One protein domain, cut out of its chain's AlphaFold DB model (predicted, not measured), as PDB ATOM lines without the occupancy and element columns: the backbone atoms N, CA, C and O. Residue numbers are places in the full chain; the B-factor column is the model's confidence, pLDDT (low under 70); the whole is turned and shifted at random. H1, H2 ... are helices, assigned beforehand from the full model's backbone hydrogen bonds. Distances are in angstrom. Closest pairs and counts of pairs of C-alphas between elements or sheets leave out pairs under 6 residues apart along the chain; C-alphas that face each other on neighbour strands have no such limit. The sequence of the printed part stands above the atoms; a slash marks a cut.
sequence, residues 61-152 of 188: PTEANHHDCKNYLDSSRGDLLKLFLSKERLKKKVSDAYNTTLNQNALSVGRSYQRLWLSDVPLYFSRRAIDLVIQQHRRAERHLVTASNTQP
ATOM      1  N   PRO A  61     -33.034   9.099  13.547       64.25
ATOM      2  CA  PRO A  61     -31.575   9.132  13.680       64.25
ATOM      3  C   PRO A  61     -31.100  10.283  14.575       64.25
ATOM      4  O   PRO A  61     -30.189  10.114  15.381       64.25
ATOM      5  N   THR A  62     -31.738  11.449  14.472       68.31
ATOM      6  CA  THR A  62     -31.457  12.620  15.312       68.31
ATOM      7  C   THR A  62     -31.907  12.397  16.757       68.31
ATOM      8  O   THR A  62     -31.165  12.697  17.684       68.31
ATOM      9  N   GLU A  63     -33.089  11.824  16.963       73.38
ATOM     10  CA  GLU A  63     -33.661  11.486  18.265       73.38
ATOM     11  C   GLU A  63     -32.878  10.375  18.954       73.38
ATOM     12  O   GLU A  63     -32.589  10.508  20.136       73.38
ATOM     13  N   ALA A  64     -32.472   9.328  18.230       72.19
ATOM     14  CA  ALA A  64     -31.608   8.270  18.744       72.19
ATOM     15  C   ALA A  64     -30.243   8.835  19.138       72.19
ATOM     16  O   ALA A  64     -29.783   8.594  20.247       72.19
ATOM     17  N   ASN A  65     -29.644   9.688  18.299       71.44
ATOM     18  CA  ASN A  65     -28.412  10.387  18.657       71.44
ATOM     19  C   ASN A  65     -28.591  11.263  19.903       71.44
ATOM     20  O   ASN A  65     -27.727  11.263  20.776       71.44
ATOM     21  N   HIS A  66     -29.690  12.015  20.010       77.31
ATOM     22  CA  HIS A  66     -29.987  12.830  21.190       77.31
ATOM     23  C   HIS A  66     -30.218  11.976  22.438       77.31
ATOM     24  O   HIS A  66     -29.715  12.321  23.504       77.31
ATOM     25  N   HIS A  67     -30.950  10.875  22.315       79.62
ATOM     26  CA  HIS A  67     -31.195   9.917  23.384       79.62
ATOM     27  C   HIS A  67     -29.889   9.281  23.860       79.62
ATOM     28  O   HIS A  67     -29.605   9.304  25.051       79.62
ATOM     29  N   ASP A  68     -29.043   8.824  22.939       73.06
ATOM     30  CA  ASP A  68     -27.737   8.266  23.271       73.06
ATOM     31  C   ASP A  68     -26.877   9.307  23.996       73.06
ATOM     32  O   ASP A  68     -26.279   9.007  25.025       73.06
ATOM     33  N   CYS A  69     -26.880  10.567  23.548       71.62
ATOM     34  CA  CYS A  69     -26.179  11.644  24.259       71.62
ATOM     35  C   CYS A  69     -26.709  11.869  25.670       71.62
ATOM     36  O   CYS A  69     -25.912  12.050  26.586       71.62
ATOM     37  N   LYS A  70     -28.035  11.875  25.838       75.00
ATOM     38  CA  LYS A  70     -28.674  12.046  27.145       75.00
ATOM     39  C   LYS A  70     -28.326  10.890  28.081       75.00
ATOM     40  O   LYS A  70     -27.921  11.155  29.203       75.00
ATOM     41  N   ASN A  71     -28.370   9.649  27.599       70.06
ATOM     42  CA  ASN A  71     -28.004   8.464  28.382       70.06
ATOM     43  C   ASN A  71     -26.526   8.465  28.785       70.06
ATOM     44  O   ASN A  71     -26.168   8.072  29.885       70.06
ATOM     45  N   TYR A  72     -25.636   8.951  27.918       66.44
ATOM     46  CA  TYR A  72     -24.223   9.095  28.272       66.44
ATOM     47  C   TYR A  72     -23.950  10.252  29.257       66.44
ATOM     48  O   TYR A  72     -22.890  10.291  29.891       66.44
ATOM     49  N   LEU A  73     -24.897  11.183  29.400       68.31
ATOM     50  CA  LEU A  73     -24.890  12.297  30.349       68.31
ATOM     51  C   LEU A  73     -25.810  12.008  31.550       68.31
ATOM     52  O   LEU A  73     -26.518  12.901  32.005       68.31
ATOM     53  N   ASP A  74     -25.747  10.779  32.082       62.31
ATOM     54  CA  ASP A  74     -26.506  10.227  33.230       62.31
ATOM     55  C   ASP A  74     -26.640  11.137  34.476       62.31
ATOM     56  O   ASP A  74     -27.419  10.854  35.383       62.31
ATOM     57  N   SER A  75     -25.887  12.237  34.566       61.38
ATOM     58  CA  SER A  75     -26.052  13.239  35.613       61.38
ATOM     59  C   SER A  75     -25.966  14.661  35.060       61.38
ATOM     60  O   SER A  75     -25.152  14.967  34.188       61.38
ATOM     61  N   SER A  76     -26.738  15.576  35.655       62.31
ATOM     62  CA  SER A  76     -26.735  17.030  35.391       62.31
ATOM     63  C   SER A  76     -25.388  17.734  35.690       62.31
ATOM     64  O   SER A  76     -25.321  18.959  35.725       62.31
ATOM     65  N   ARG A  77     -24.313  16.971  35.928       65.00
ATOM     66  CA  ARG A  77     -22.931  17.413  36.181       65.00
ATOM     67  C   ARG A  77     -21.987  16.961  35.058       65.00
ATOM     68  O   ARG A  77     -20.862  16.539  35.309       65.00
ATOM     69  N   GLY A  78     -22.476  16.959  33.821       64.44
ATOM     70  CA  GLY A  78     -21.690  16.569  32.655       64.44
ATOM     71  C   GLY A  78     -20.587  17.583  32.354       64.44
ATOM     72  O   GLY A  78     -20.880  18.712  31.981       64.44
ATOM     73  N   ASP A  79     -19.331  17.166  32.495       76.06
ATOM     74  CA  ASP A  79     -18.167  17.897  31.986       76.06
ATOM     75  C   ASP A  79     -18.047  17.718  30.456       76.06
ATOM     76  O   ASP A  79     -18.374  16.654  29.914       76.06
ATOM     77  N   LEU A  80     -17.554  18.743  29.756       81.56
ATOM     78  CA  LEU A  80     -17.347  18.743  28.306       81.56
ATOM     79  C   LEU A  80     -16.441  17.581  27.872       81.56
ATOM     80  O   LEU A  80     -16.696  16.944  26.847       81.56
ATOM     81  N   LEU A  81     -15.439  17.244  28.690       83.75
ATOM     82  CA  LEU A  81     -14.569  16.092  28.456       83.75
ATOM     83  C   LEU A  81     -15.356  14.771  28.460       83.75
ATOM     84  O   LEU A  81     -15.160  13.922  27.590       83.75
ATOM     85  N   LYS A  82     -16.294  14.604  29.401       77.12
ATOM     86  CA  LYS A  82     -17.143  13.407  29.493       77.12
ATOM     87  C   LYS A  82     -18.061  13.287  28.275       77.12
ATOM     88  O   LYS A  82     -18.213  12.191  27.740       77.12
ATOM     89  N   LEU A  83     -18.627  14.400  27.800       79.62
ATOM     90  CA  LEU A  83     -19.424  14.422  26.572       79.62
ATOM     91  C   LEU A  83     -18.591  14.006  25.352       79.62
ATOM     92  O   LEU A  83     -19.026  13.151  24.578       79.62
ATOM     93  N   PHE A  84     -17.395  14.577  25.193       85.12
ATOM     94  CA  PHE A  84     -16.498  14.262  24.081       85.12
ATOM     95  C   PHE A  84     -16.125  12.773  24.051       85.12
ATOM     96  O   PHE A  84     -16.298  12.107  23.030       85.12
ATOM     97  N   LEU A  85     -15.700  12.218  25.190       83.38
ATOM     98  CA  LEU A  85     -15.341  10.801  25.296       83.38
ATOM     99  C   LEU A  85     -16.529   9.880  24.984       83.38
ATOM    100  O   LEU A  85     -16.368   8.862  24.309       83.38
ATOM    101  N   SER A  86     -17.729  10.237  25.437       77.69
ATOM    102  CA  SER A  86     -18.950   9.488  25.129       77.69
ATOM    103  C   SER A  86     -19.312   9.538  23.644       77.69
ATOM    104  O   SER A  86     -19.705   8.521  23.071       77.69
ATOM    105  N   LYS A  87     -19.126  10.688  22.986       82.50
ATOM    106  CA  LYS A  87     -19.322  10.830  21.537       82.50
ATOM    107  C   LYS A  87     -18.341   9.983  20.733       82.50
ATOM    108  O   LYS A  87     -18.771   9.307  19.800       82.50
ATOM    109  N   GLU A  88     -17.067   9.953  21.115       87.31
ATOM    110  CA  GLU A  88     -16.070   9.092  20.464       87.31
ATOM    111  C   GLU A  88     -16.402   7.600  20.640       87.31
ATOM    112  O   GLU A  88     -16.334   6.828  19.680       87.31
ATOM    113  N   ARG A  89     -16.870   7.182  21.827       82.81
ATOM    114  CA  ARG A  89     -17.350   5.803  22.047       82.81
ATOM    115  C   ARG A  89     -18.556   5.465  21.176       82.81
ATOM    116  O   ARG A  89     -18.588   4.386  20.585       82.81
ATOM    117  N   LEU A  90     -19.530   6.371  21.077       83.69
ATOM    118  CA  LEU A  90     -20.703   6.185  20.226       83.69
ATOM    119  C   LEU A  90     -20.302   6.067  18.752       83.69
ATOM    120  O   LEU A  90     -20.736   5.140  18.075       83.69
ATOM    121  N   LYS A  91     -19.425   6.955  18.270       86.38
ATOM    122  CA  LYS A  91     -18.883   6.915  16.907       86.38
ATOM    123  C   LYS A  91     -18.227   5.568  16.611       86.38
ATOM    124  O   LYS A  91     -18.531   4.959  15.588       86.38
ATOM    125  N   LYS A  92     -17.380   5.080  17.522       88.81
ATOM    126  CA  LYS A  92     -16.743   3.766  17.391       88.81
ATOM    127  C   LYS A  92     -17.780   2.643  17.341       88.81
ATOM    128  O   LYS A  92     -17.763   1.857  16.406       88.81
ATOM    129  N   LYS A  93     -18.747   2.632  18.263       85.62
ATOM    130  CA  LYS A  93     -19.838   1.643  18.287       85.62
ATOM    131  C   LYS A  93     -20.640   1.625  16.981       85.62
ATOM    132  O   LYS A  93     -20.934   0.551  16.463       85.62
ATOM    133  N   VAL A  94     -20.992   2.795  16.445       85.12
ATOM    134  CA  VAL A  94     -21.718   2.916  15.170       85.12
ATOM    135  C   VAL A  94     -20.865   2.407  14.008       85.12
ATOM    136  O   VAL A  94     -21.368   1.663  13.169       85.12
ATOM    137  N   SER A  95     -19.574   2.748  13.979       90.31
ATOM    138  CA  SER A  95     -18.628   2.245  12.977       90.31
ATOM    139  C   SER A  95     -18.493   0.721  13.032       90.31
ATOM    140  O   SER A  95     -18.562   0.054  12.002       90.31
ATOM    141  N   ASP A  96     -18.351   0.153  14.228       90.69
ATOM    142  CA  ASP A  96     -18.214  -1.291  14.427       90.69
ATOM    143  C   ASP A  96     -19.496  -2.031  14.015       90.69
ATOM    144  O   ASP A  96     -19.438  -3.053  13.323       90.69
ATOM    145  N   ALA A  97     -20.668  -1.487  14.360       87.94
ATOM    146  CA  ALA A  97     -21.959  -2.021  13.932       87.94
ATOM    147  C   ALA A  97     -22.134  -1.952  12.405       87.94
ATOM    148  O   ALA A  97     -22.623  -2.906  11.791       87.94
ATOM    149  N   TYR A  98     -21.698  -0.855  11.778       85.94
ATOM    150  CA  TYR A  98     -21.716  -0.697  10.326       85.94
ATOM    151  C   TYR A  98     -20.820  -1.732   9.640       85.94
ATOM    152  O   TYR A  98     -21.291  -2.458   8.765       85.94
ATOM    153  N   ASN A  99     -19.572  -1.876  10.087       88.19
ATOM    154  CA  ASN A  99     -18.629  -2.859   9.549       88.19
ATOM    155  C   ASN A  99     -19.127  -4.298   9.740       88.19
ATOM    156  O   ASN A  99     -19.059  -5.110   8.820       88.19
ATOM    157  N   THR A 100     -19.704  -4.608  10.903       88.19
ATOM    158  CA  THR A 100     -20.328  -5.915  11.164       88.19
ATOM    159  C   THR A 100     -21.462  -6.191  10.175       88.19
ATOM    160  O   THR A 100     -21.517  -7.261   9.570       88.19
ATOM    161  N   THR A 101     -22.333  -5.203   9.957       84.88
ATOM    162  CA  THR A 101     -23.446  -5.296   9.003       84.88
ATOM    163  C   THR A 101     -22.949  -5.454   7.565       84.88
ATOM    164  O   THR A 101     -23.493  -6.257   6.808       84.88
ATOM    165  N   LEU A 102     -21.903  -4.719   7.172       83.25
ATOM    166  CA  LEU A 102     -21.270  -4.853   5.861       83.25
ATOM    167  C   LEU A 102     -20.721  -6.262   5.642       83.25
ATOM    168  O   LEU A 102     -21.031  -6.873   4.622       83.25
ATOM    169  N   ASN A 103     -19.976  -6.796   6.609       83.31
ATOM    170  CA  ASN A 103     -19.408  -8.140   6.526       83.31
ATOM    171  C   ASN A 103     -20.506  -9.206   6.409       83.31
ATOM    172  O   ASN A 103     -20.442 -10.073   5.539       83.31
ATOM    173  N   GLN A 104     -21.565  -9.110   7.219       82.44
ATOM    174  CA  GLN A 104     -22.726 -10.002   7.114       82.44
ATOM    175  C   GLN A 104     -23.412  -9.903   5.745       82.44
ATOM    176  O   GLN A 104     -23.802 -10.916   5.159       82.44
ATOM    177  N   ASN A 105     -23.544  -8.688   5.211       78.00
ATOM    178  CA  ASN A 105     -24.132  -8.471   3.896       78.00
ATOM    179  C   ASN A 105     -23.263  -9.055   2.779       78.00
ATOM    180  O   ASN A 105     -23.809  -9.732   1.913       78.00
ATOM    181  N   ALA A 106     -21.941  -8.875   2.814       75.50
ATOM    182  CA  ALA A 106     -21.024  -9.449   1.827       75.50
ATOM    183  C   ALA A 106     -21.130 -10.984   1.772       75.50
ATOM    184  O   ALA A 106     -21.222 -11.566   0.693       75.50
ATOM    185  N   LEU A 107     -21.230 -11.639   2.936       75.56
ATOM    186  CA  LEU A 107     -21.419 -13.092   3.031       75.56
ATOM    187  C   LEU A 107     -22.782 -13.559   2.485       75.56
ATOM    188  O   LEU A 107     -22.887 -14.649   1.919       75.56
ATOM    189  N   SER A 108     -23.832 -12.754   2.663       71.31
ATOM    190  CA  SER A 108     -25.202 -13.089   2.254       71.31
ATOM    191  C   SER A 108     -25.464 -12.830   0.767       71.31
ATOM    192  O   SER A 108     -26.194 -13.607   0.139       71.31
ATOM    193  N   VAL A 109     -24.877 -11.774   0.193       69.25
ATOM    194  CA  VAL A 109     -25.198 -11.314  -1.164       69.25
ATOM    195  C   VAL A 109     -24.795 -12.339  -2.225       69.25
ATOM    196  O   VAL A 109     -25.623 -12.699  -3.062       69.25
ATOM    197  N   GLY A 110     -23.582 -12.891  -2.127       64.12
ATOM    198  CA  GLY A 110     -23.078 -13.886  -3.080       64.12
ATOM    199  C   GLY A 110     -23.842 -15.217  -3.080       64.12
ATOM    200  O   GLY A 110     -23.845 -15.911  -4.092       64.12
ATOM    201  N   ARG A 111     -24.523 -15.568  -1.976       65.06
ATOM    202  CA  ARG A 111     -25.325 -16.805  -1.868       65.06
ATOM    203  C   ARG A 111     -26.801 -16.603  -2.210       65.06
ATOM    204  O   ARG A 111     -27.427 -17.502  -2.751       65.06
ATOM    205  N   SER A 112     -27.371 -15.444  -1.875       65.56
ATOM    206  CA  SER A 112     -28.831 -15.240  -1.901       65.56
ATOM    207  C   SER A 112     -29.353 -14.636  -3.209       65.56
ATOM    208  O   SER A 112     -30.544 -14.758  -3.499       65.56
ATOM    209  N   TYR A 113     -28.495 -13.978  -3.998       67.62
ATOM    210  CA  TYR A 113     -28.905 -13.231  -5.197       67.62
ATOM    211  C   TYR A 113     -28.290 -13.751  -6.500       67.62
ATOM    212  O   TYR A 113     -28.134 -12.990  -7.452       67.62
ATOM    213  N   GLN A 114     -28.004 -15.053  -6.584       66.06
ATOM    214  CA  GLN A 114     -27.641 -15.715  -7.842       66.06
ATOM    215  C   GLN A 114     -28.878 -15.872  -8.743       66.06
ATOM    216  O   GLN A 114     -29.452 -16.950  -8.873       66.06
ATOM    217  N   ARG A 115     -29.349 -14.769  -9.328       69.81
ATOM    218  CA  ARG A 115     -30.403 -14.780 -10.350       69.81
ATOM    219  C   ARG A 115     -29.786 -14.425 -11.696       69.81
ATOM    220  O   ARG A 115     -29.085 -13.423 -11.787       69.81
ATOM    221  N   LEU A 116     -30.126 -15.187 -12.736       69.50
ATOM    222  CA  LEU A 116     -29.627 -14.997 -14.108       69.50
ATOM    223  C   LEU A 116     -29.771 -13.550 -14.609       69.50
ATOM    224  O   LEU A 116     -28.848 -13.017 -15.208       69.50
ATOM    225  N   TRP A 117     -30.889 -12.883 -14.304       81.62
ATOM    226  CA  TRP A 117     -31.133 -11.507 -14.751       81.62
ATOM    227  C   TRP A 117     -30.370 -10.434 -13.962       81.62
ATOM    228  O   TRP A 117     -30.267  -9.307 -14.435       81.62
ATOM    229  N   LEU A 118     -29.847 -10.751 -12.770       81.44
ATOM    230  CA  LEU A 118     -29.003  -9.821 -12.014       81.44
ATOM    231  C   LEU A 118     -27.532  -9.894 -12.432       81.44
ATOM    232  O   LEU A 118     -26.817  -8.935 -12.154       81.44
ATOM    233  N   SER A 119     -27.089 -10.979 -13.079       81.31
ATOM    234  CA  SER A 119     -25.692 -11.220 -13.477       81.31
ATOM    235  C   SER A 119     -24.703 -10.741 -12.404       81.31
ATOM    236  O   SER A 119     -24.674 -11.292 -11.303       81.31
ATOM    237  N   ASP A 120     -23.976  -9.659 -12.693       82.12
ATOM    238  CA  ASP A 120     -22.846  -9.172 -11.903       82.12
ATOM    239  C   ASP A 120     -23.244  -8.031 -10.955       82.12
ATOM    240  O   ASP A 120     -22.445  -7.589 -10.134       82.12
ATOM    241  N   VAL A 121     -24.497  -7.561 -11.010       81.50
ATOM    242  CA  VAL A 121     -25.035  -6.511 -10.126       81.50
ATOM    243  C   VAL A 121     -24.767  -6.806  -8.639       81.50
ATOM    244  O   VAL A 121     -24.394  -5.877  -7.916       81.50
ATOM    245  N   PRO A 122     -24.871  -8.056  -8.139       80.75
ATOM    246  CA  PRO A 122     -24.565  -8.357  -6.745       80.75
ATOM    247  C   PRO A 122     -23.112  -8.096  -6.321       80.75
ATOM    248  O   PRO A 122     -22.856  -7.979  -5.126       80.75
ATOM    249  N   LEU A 123     -22.173  -7.986  -7.266       78.94
ATOM    250  CA  LEU A 123     -20.760  -7.708  -6.985       78.94
ATOM    251  C   LEU A 123     -20.491  -6.217  -6.741       78.94
ATOM    252  O   LEU A 123     -19.560  -5.873  -6.018       78.94
ATOM    253  N   TYR A 124     -21.311  -5.337  -7.318       80.56
ATOM    254  CA  TYR A 124     -21.084  -3.888  -7.299       80.56
ATOM    255  C   TYR A 124     -22.008  -3.131  -6.342       80.56
ATOM    256  O   TYR A 124     -21.710  -1.998  -5.958       80.56
ATOM    257  N   PHE A 125     -23.135  -3.726  -5.953       80.44
ATOM    258  CA  PHE A 125     -24.173  -3.040  -5.191       80.44
ATOM    259  C   PHE A 125     -24.377  -3.626  -3.797       80.44
ATOM    260  O   PHE A 125     -24.221  -4.819  -3.547       80.44
ATOM    261  N   SER A 126     -24.796  -2.768  -2.863       80.62
ATOM    262  CA  SER A 126     -25.174  -3.222  -1.524       80.62
ATOM    263  C   SER A 126     -26.406  -4.131  -1.572       80.62
ATOM    264  O   SER A 126     -27.303  -3.945  -2.399       80.62
ATOM    265  N   ARG A 127     -26.517  -5.048  -0.602       80.38
ATOM    266  CA  ARG A 127     -27.706  -5.897  -0.406       80.38
ATOM    267  C   ARG A 127     -29.013  -5.108  -0.472       80.38
ATOM    268  O   ARG A 127     -29.959  -5.512  -1.137       80.38
ATOM    269  N   ARG A 128     -29.044  -3.949   0.193       81.12
ATOM    270  CA  ARG A 128     -30.230  -3.094   0.245       81.12
ATOM    271  C   ARG A 128     -30.612  -2.558  -1.133       81.12
ATOM    272  O   ARG A 128     -31.798  -2.496  -1.434       81.12
ATOM    273  N   ALA A 129     -29.636  -2.180  -1.958       82.19
ATOM    274  CA  ALA A 129     -29.894  -1.740  -3.326       82.19
ATOM    275  C   ALA A 129     -30.440  -2.894  -4.183       82.19
ATOM    276  O   ALA A 129     -31.444  -2.720  -4.870       82.19
ATOM    277  N   ILE A 130     -29.851  -4.084  -4.064       84.94
ATOM    278  CA  ILE A 130     -30.305  -5.295  -4.760       84.94
ATOM    279  C   ILE A 130     -31.750  -5.645  -4.377       84.94
ATOM    280  O   ILE A 130     -32.581  -5.892  -5.250       84.94
ATOM    281  N   ASP A 131     -32.089  -5.595  -3.086       85.19
ATOM    282  CA  ASP A 131     -33.453  -5.828  -2.599       85.19
ATOM    283  C   ASP A 131     -34.466  -4.855  -3.210       85.19
ATOM    284  O   ASP A 131     -35.581  -5.250  -3.557       85.19
ATOM    285  N   LEU A 132     -34.086  -3.582  -3.362       84.12
ATOM    286  CA  LEU A 132     -34.937  -2.576  -3.992       84.12
ATOM    287  C   LEU A 132     -35.145  -2.872  -5.481       84.12
ATOM    288  O   LEU A 132     -36.276  -2.780  -5.959       84.12
ATOM    289  N   VAL A 133     -34.096  -3.278  -6.198       83.44
ATOM    290  CA  VAL A 133     -34.193  -3.676  -7.613       83.44
ATOM    291  C   VAL A 133     -35.095  -4.903  -7.767       83.44
ATOM    292  O   VAL A 133     -35.999  -4.901  -8.597       83.44
ATOM    293  N   ILE A 134     -34.942  -5.918  -6.913       84.50
ATOM    294  CA  ILE A 134     -35.806  -7.109  -6.909       84.50
ATOM    295  C   ILE A 134     -37.252  -6.746  -6.583       84.50
ATOM    296  O   ILE A 134     -38.181  -7.302  -7.169       84.50
ATOM    297  N   GLN A 135     -37.470  -5.812  -5.657       84.50
ATOM    298  CA  GLN A 135     -38.810  -5.331  -5.352       84.50
ATOM    299  C   GLN A 135     -39.453  -4.657  -6.569       84.50
ATOM    300  O   GLN A 135     -40.635  -4.893  -6.822       84.50
ATOM    301  N   GLN A 136     -38.700  -3.848  -7.317       81.19
ATOM    302  CA  GLN A 136     -39.199  -3.212  -8.537       81.19
ATOM    303  C   GLN A 136     -39.447  -4.234  -9.650       81.19
ATOM    304  O   GLN A 136     -40.514  -4.210 -10.256       81.19
ATOM    305  N   HIS A 137     -38.549  -5.203  -9.832       82.19
ATOM    306  CA  HIS A 137     -38.735  -6.314 -10.768       82.19
ATOM    307  C   HIS A 137     -40.040  -7.072 -10.496       82.19
ATOM    308  O   HIS A 137     -40.877  -7.214 -11.380       82.19
ATOM    309  N   ARG A 138     -40.284  -7.466  -9.239       82.88
ATOM    310  CA  ARG A 138     -41.527  -8.153  -8.837       82.88
ATOM    311  C   ARG A 138     -42.785  -7.321  -9.070       82.88
ATOM    312  O   ARG A 138     -43.870  -7.882  -9.201       82.88
ATOM    313  N   ARG A 139     -42.683  -5.989  -9.031       79.56
ATOM    314  CA  ARG A 139     -43.808  -5.103  -9.362       79.56
ATOM    315  C   ARG A 139     -44.033  -5.072 -10.868       79.56
ATOM    316  O   ARG A 139     -45.177  -5.206 -11.277       79.56
ATOM    317  N   ALA A 140     -42.966  -4.954 -11.656       79.31
ATOM    318  CA  ALA A 140     -43.032  -4.968 -13.113       79.31
ATOM    319  C   ALA A 140     -43.595  -6.293 -13.654       79.31
ATOM    320  O   ALA A 140     -44.485  -6.264 -14.497       79.31
ATOM    321  N   GLU A 141     -43.187  -7.441 -13.100       81.06
ATOM    322  CA  GLU A 141     -43.687  -8.771 -13.500       81.06
ATOM    323  C   GLU A 141     -45.214  -8.906 -13.415       81.06
ATOM    324  O   GLU A 141     -45.817  -9.599 -14.228       81.06
ATOM    325  N   ARG A 142     -45.877  -8.204 -12.485       79.38
ATOM    326  CA  ARG A 142     -47.351  -8.221 -12.369       79.38
ATOM    327  C   ARG A 142     -48.058  -7.603 -13.574       79.38
ATOM    328  O   ARG A 142     -49.255  -7.814 -13.749       79.38
ATOM    329  N   HIS A 143     -47.327  -6.830 -14.366       76.44
ATOM    330  CA  HIS A 143     -47.816  -6.144 -15.550       76.44
ATOM    331  C   HIS A 143     -47.308  -6.773 -16.855       76.44
ATOM    332  O   HIS A 143     -47.668  -6.301 -17.929       76.44
ATOM    333  N   LEU A 144     -46.500  -7.835 -16.778       79.19
ATOM    334  CA  LEU A 144     -46.052  -8.588 -17.945       79.19
ATOM    335  C   LEU A 144     -47.038  -9.713 -18.266       79.19
ATOM    336  O   LEU A 144     -47.587 -10.356 -17.368       79.19
ATOM    337  N   VAL A 145     -47.228  -9.973 -19.559       75.19
ATOM    338  CA  VAL A 145     -47.990 -11.138 -20.018       75.19
ATOM    339  C   VAL A 145     -47.171 -12.381 -19.690       75.19
ATOM    340  O   VAL A 145     -46.052 -12.542 -20.169       75.19
ATOM    341  N   THR A 146     -47.716 -13.250 -18.846       75.19
ATOM    342  CA  THR A 146     -47.085 -14.519 -18.452       75.19
ATOM    343  C   THR A 146     -48.097 -15.646 -18.632       75.19
ATOM    344  O   THR A 146     -49.299 -15.395 -18.656       75.19
ATOM    345  N   ALA A 147     -47.648 -16.902 -18.694       71.81
ATOM    346  CA  ALA A 147     -48.543 -18.066 -18.751       71.81
ATOM    347  C   ALA A 147     -49.599 -18.082 -17.621       71.81
ATOM    348  O   ALA A 147     -50.705 -18.572 -17.816       71.81
ATOM    349  N   SER A 148     -49.280 -17.508 -16.454       72.06
ATOM    350  CA  SER A 148     -50.185 -17.354 -15.307       72.06
ATOM    351  C   SER A 148     -50.981 -16.038 -15.282       72.06
ATOM    352  O   SER A 148     -51.893 -15.902 -14.471       72.06
ATOM    353  N   ASN A 149     -50.650 -15.066 -16.138       72.25
ATOM    354  CA  ASN A 149     -51.292 -13.754 -16.215       72.25
ATOM    355  C   ASN A 149     -51.447 -13.343 -17.685       72.25
ATOM    356  O   ASN A 149     -50.618 -12.622 -18.244       72.25
ATOM    357  N   THR A 150     -52.499 -13.857 -18.318       73.50
ATOM    358  CA  THR A 150     -52.781 -13.687 -19.750       73.50
ATOM    359  C   THR A 150     -53.341 -12.308 -20.103       73.50
ATOM    360  O   THR A 150     -53.252 -11.903 -21.258       73.50
ATOM    361  N   GLN A 151     -53.880 -11.568 -19.128       76.00
ATOM    362  CA  GLN A 151     -54.384 -10.200 -19.300       76.00
ATOM    363  C   GLN A 151     -53.907  -9.297 -18.149       76.00
ATOM    364  O   GLN A 151     -54.677  -8.985 -17.235       76.00
ATOM    365  N   PRO A 152     -52.630  -8.878 -18.152       78.25
ATOM    366  CA  PRO A 152     -52.114  -7.973 -17.137       78.25
ATOM    367  C   PRO A 152     -52.819  -6.615 -17.208       78.25
ATOM    368  O   PRO A 152     -53.053  -6.062 -18.283       78.25
TER     369      PRO A 152
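What this domain is: This is residues 61 to 152 of the 188 residues of an uncharacterized protein of Microdochium bolleyi (UniProt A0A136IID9). One long helix, H2, makes the spine of an extended rod; H1 folds back beside part of its first half, while near its far end short H3 packs on it and H4 starts there and runs on outward at a slant. The middle of H2, residues 91 to 101, stands free between these two ends. The printed part has 92 residues with four named helices, H1, H2, H3 and H4 in chain order, and no named strand: all helix. It is extended, with a radius of gyration of the C-alphas of 22.1 A and spans of 70 by 27 by 14 A.

How they stand to each other: Start with H1, residues 61 to 72, whose residues 68 to 72 touch residues 83 to 90 of H2, residues 80 to 112; look at the C-alphas of Tyr 72 and Ser 86, the closest, 6.2 A apart. The two run opposite ways at a steep tilt of 49 degrees. Further on, H3, residues 121 to 124, only just touches H2, with 3 pairs of C-alphas within 8 A, the closest Val 109 and Pro 122 at 6.3 A. H4, residues 127 to 141, also only just touches H2, with 3 such pairs and with its residue 127 alone; the closest C-alphas, Val 109 and Arg 127, are 6.0 A apart. H2 and H4 run the same way at a steep tilt of 48 degrees. H3 and H4 are close but not clearly touching, and H1 is apart from both. In H1 and H4 every O i to N i+4 pair is within hydrogen-bond range, in H2 27 of 29; H3 is too short for such a pair.

Where its parts are: Find C-alpha 61 at (-31.575, 9.132, 13.680), where H1 begins its 16.3 A. H2 runs 46.9 A from C-alpha 80 at (-17.347, 18.743, 28.306); H3 spans 5.5 A. H4 covers 20.9 A and ends at C-alpha 141, (-43.687, -8.771, -13.500).

The domain as a whole: The C-alphas of Arg 77 and Thr 150 are the two farthest apart, 70.6 A. The printed part has no cut and no long link. Mean pLDDT of the printed part is 77.7; residues 61 to 62, 72 to 78 and 109 to 116 are under 70.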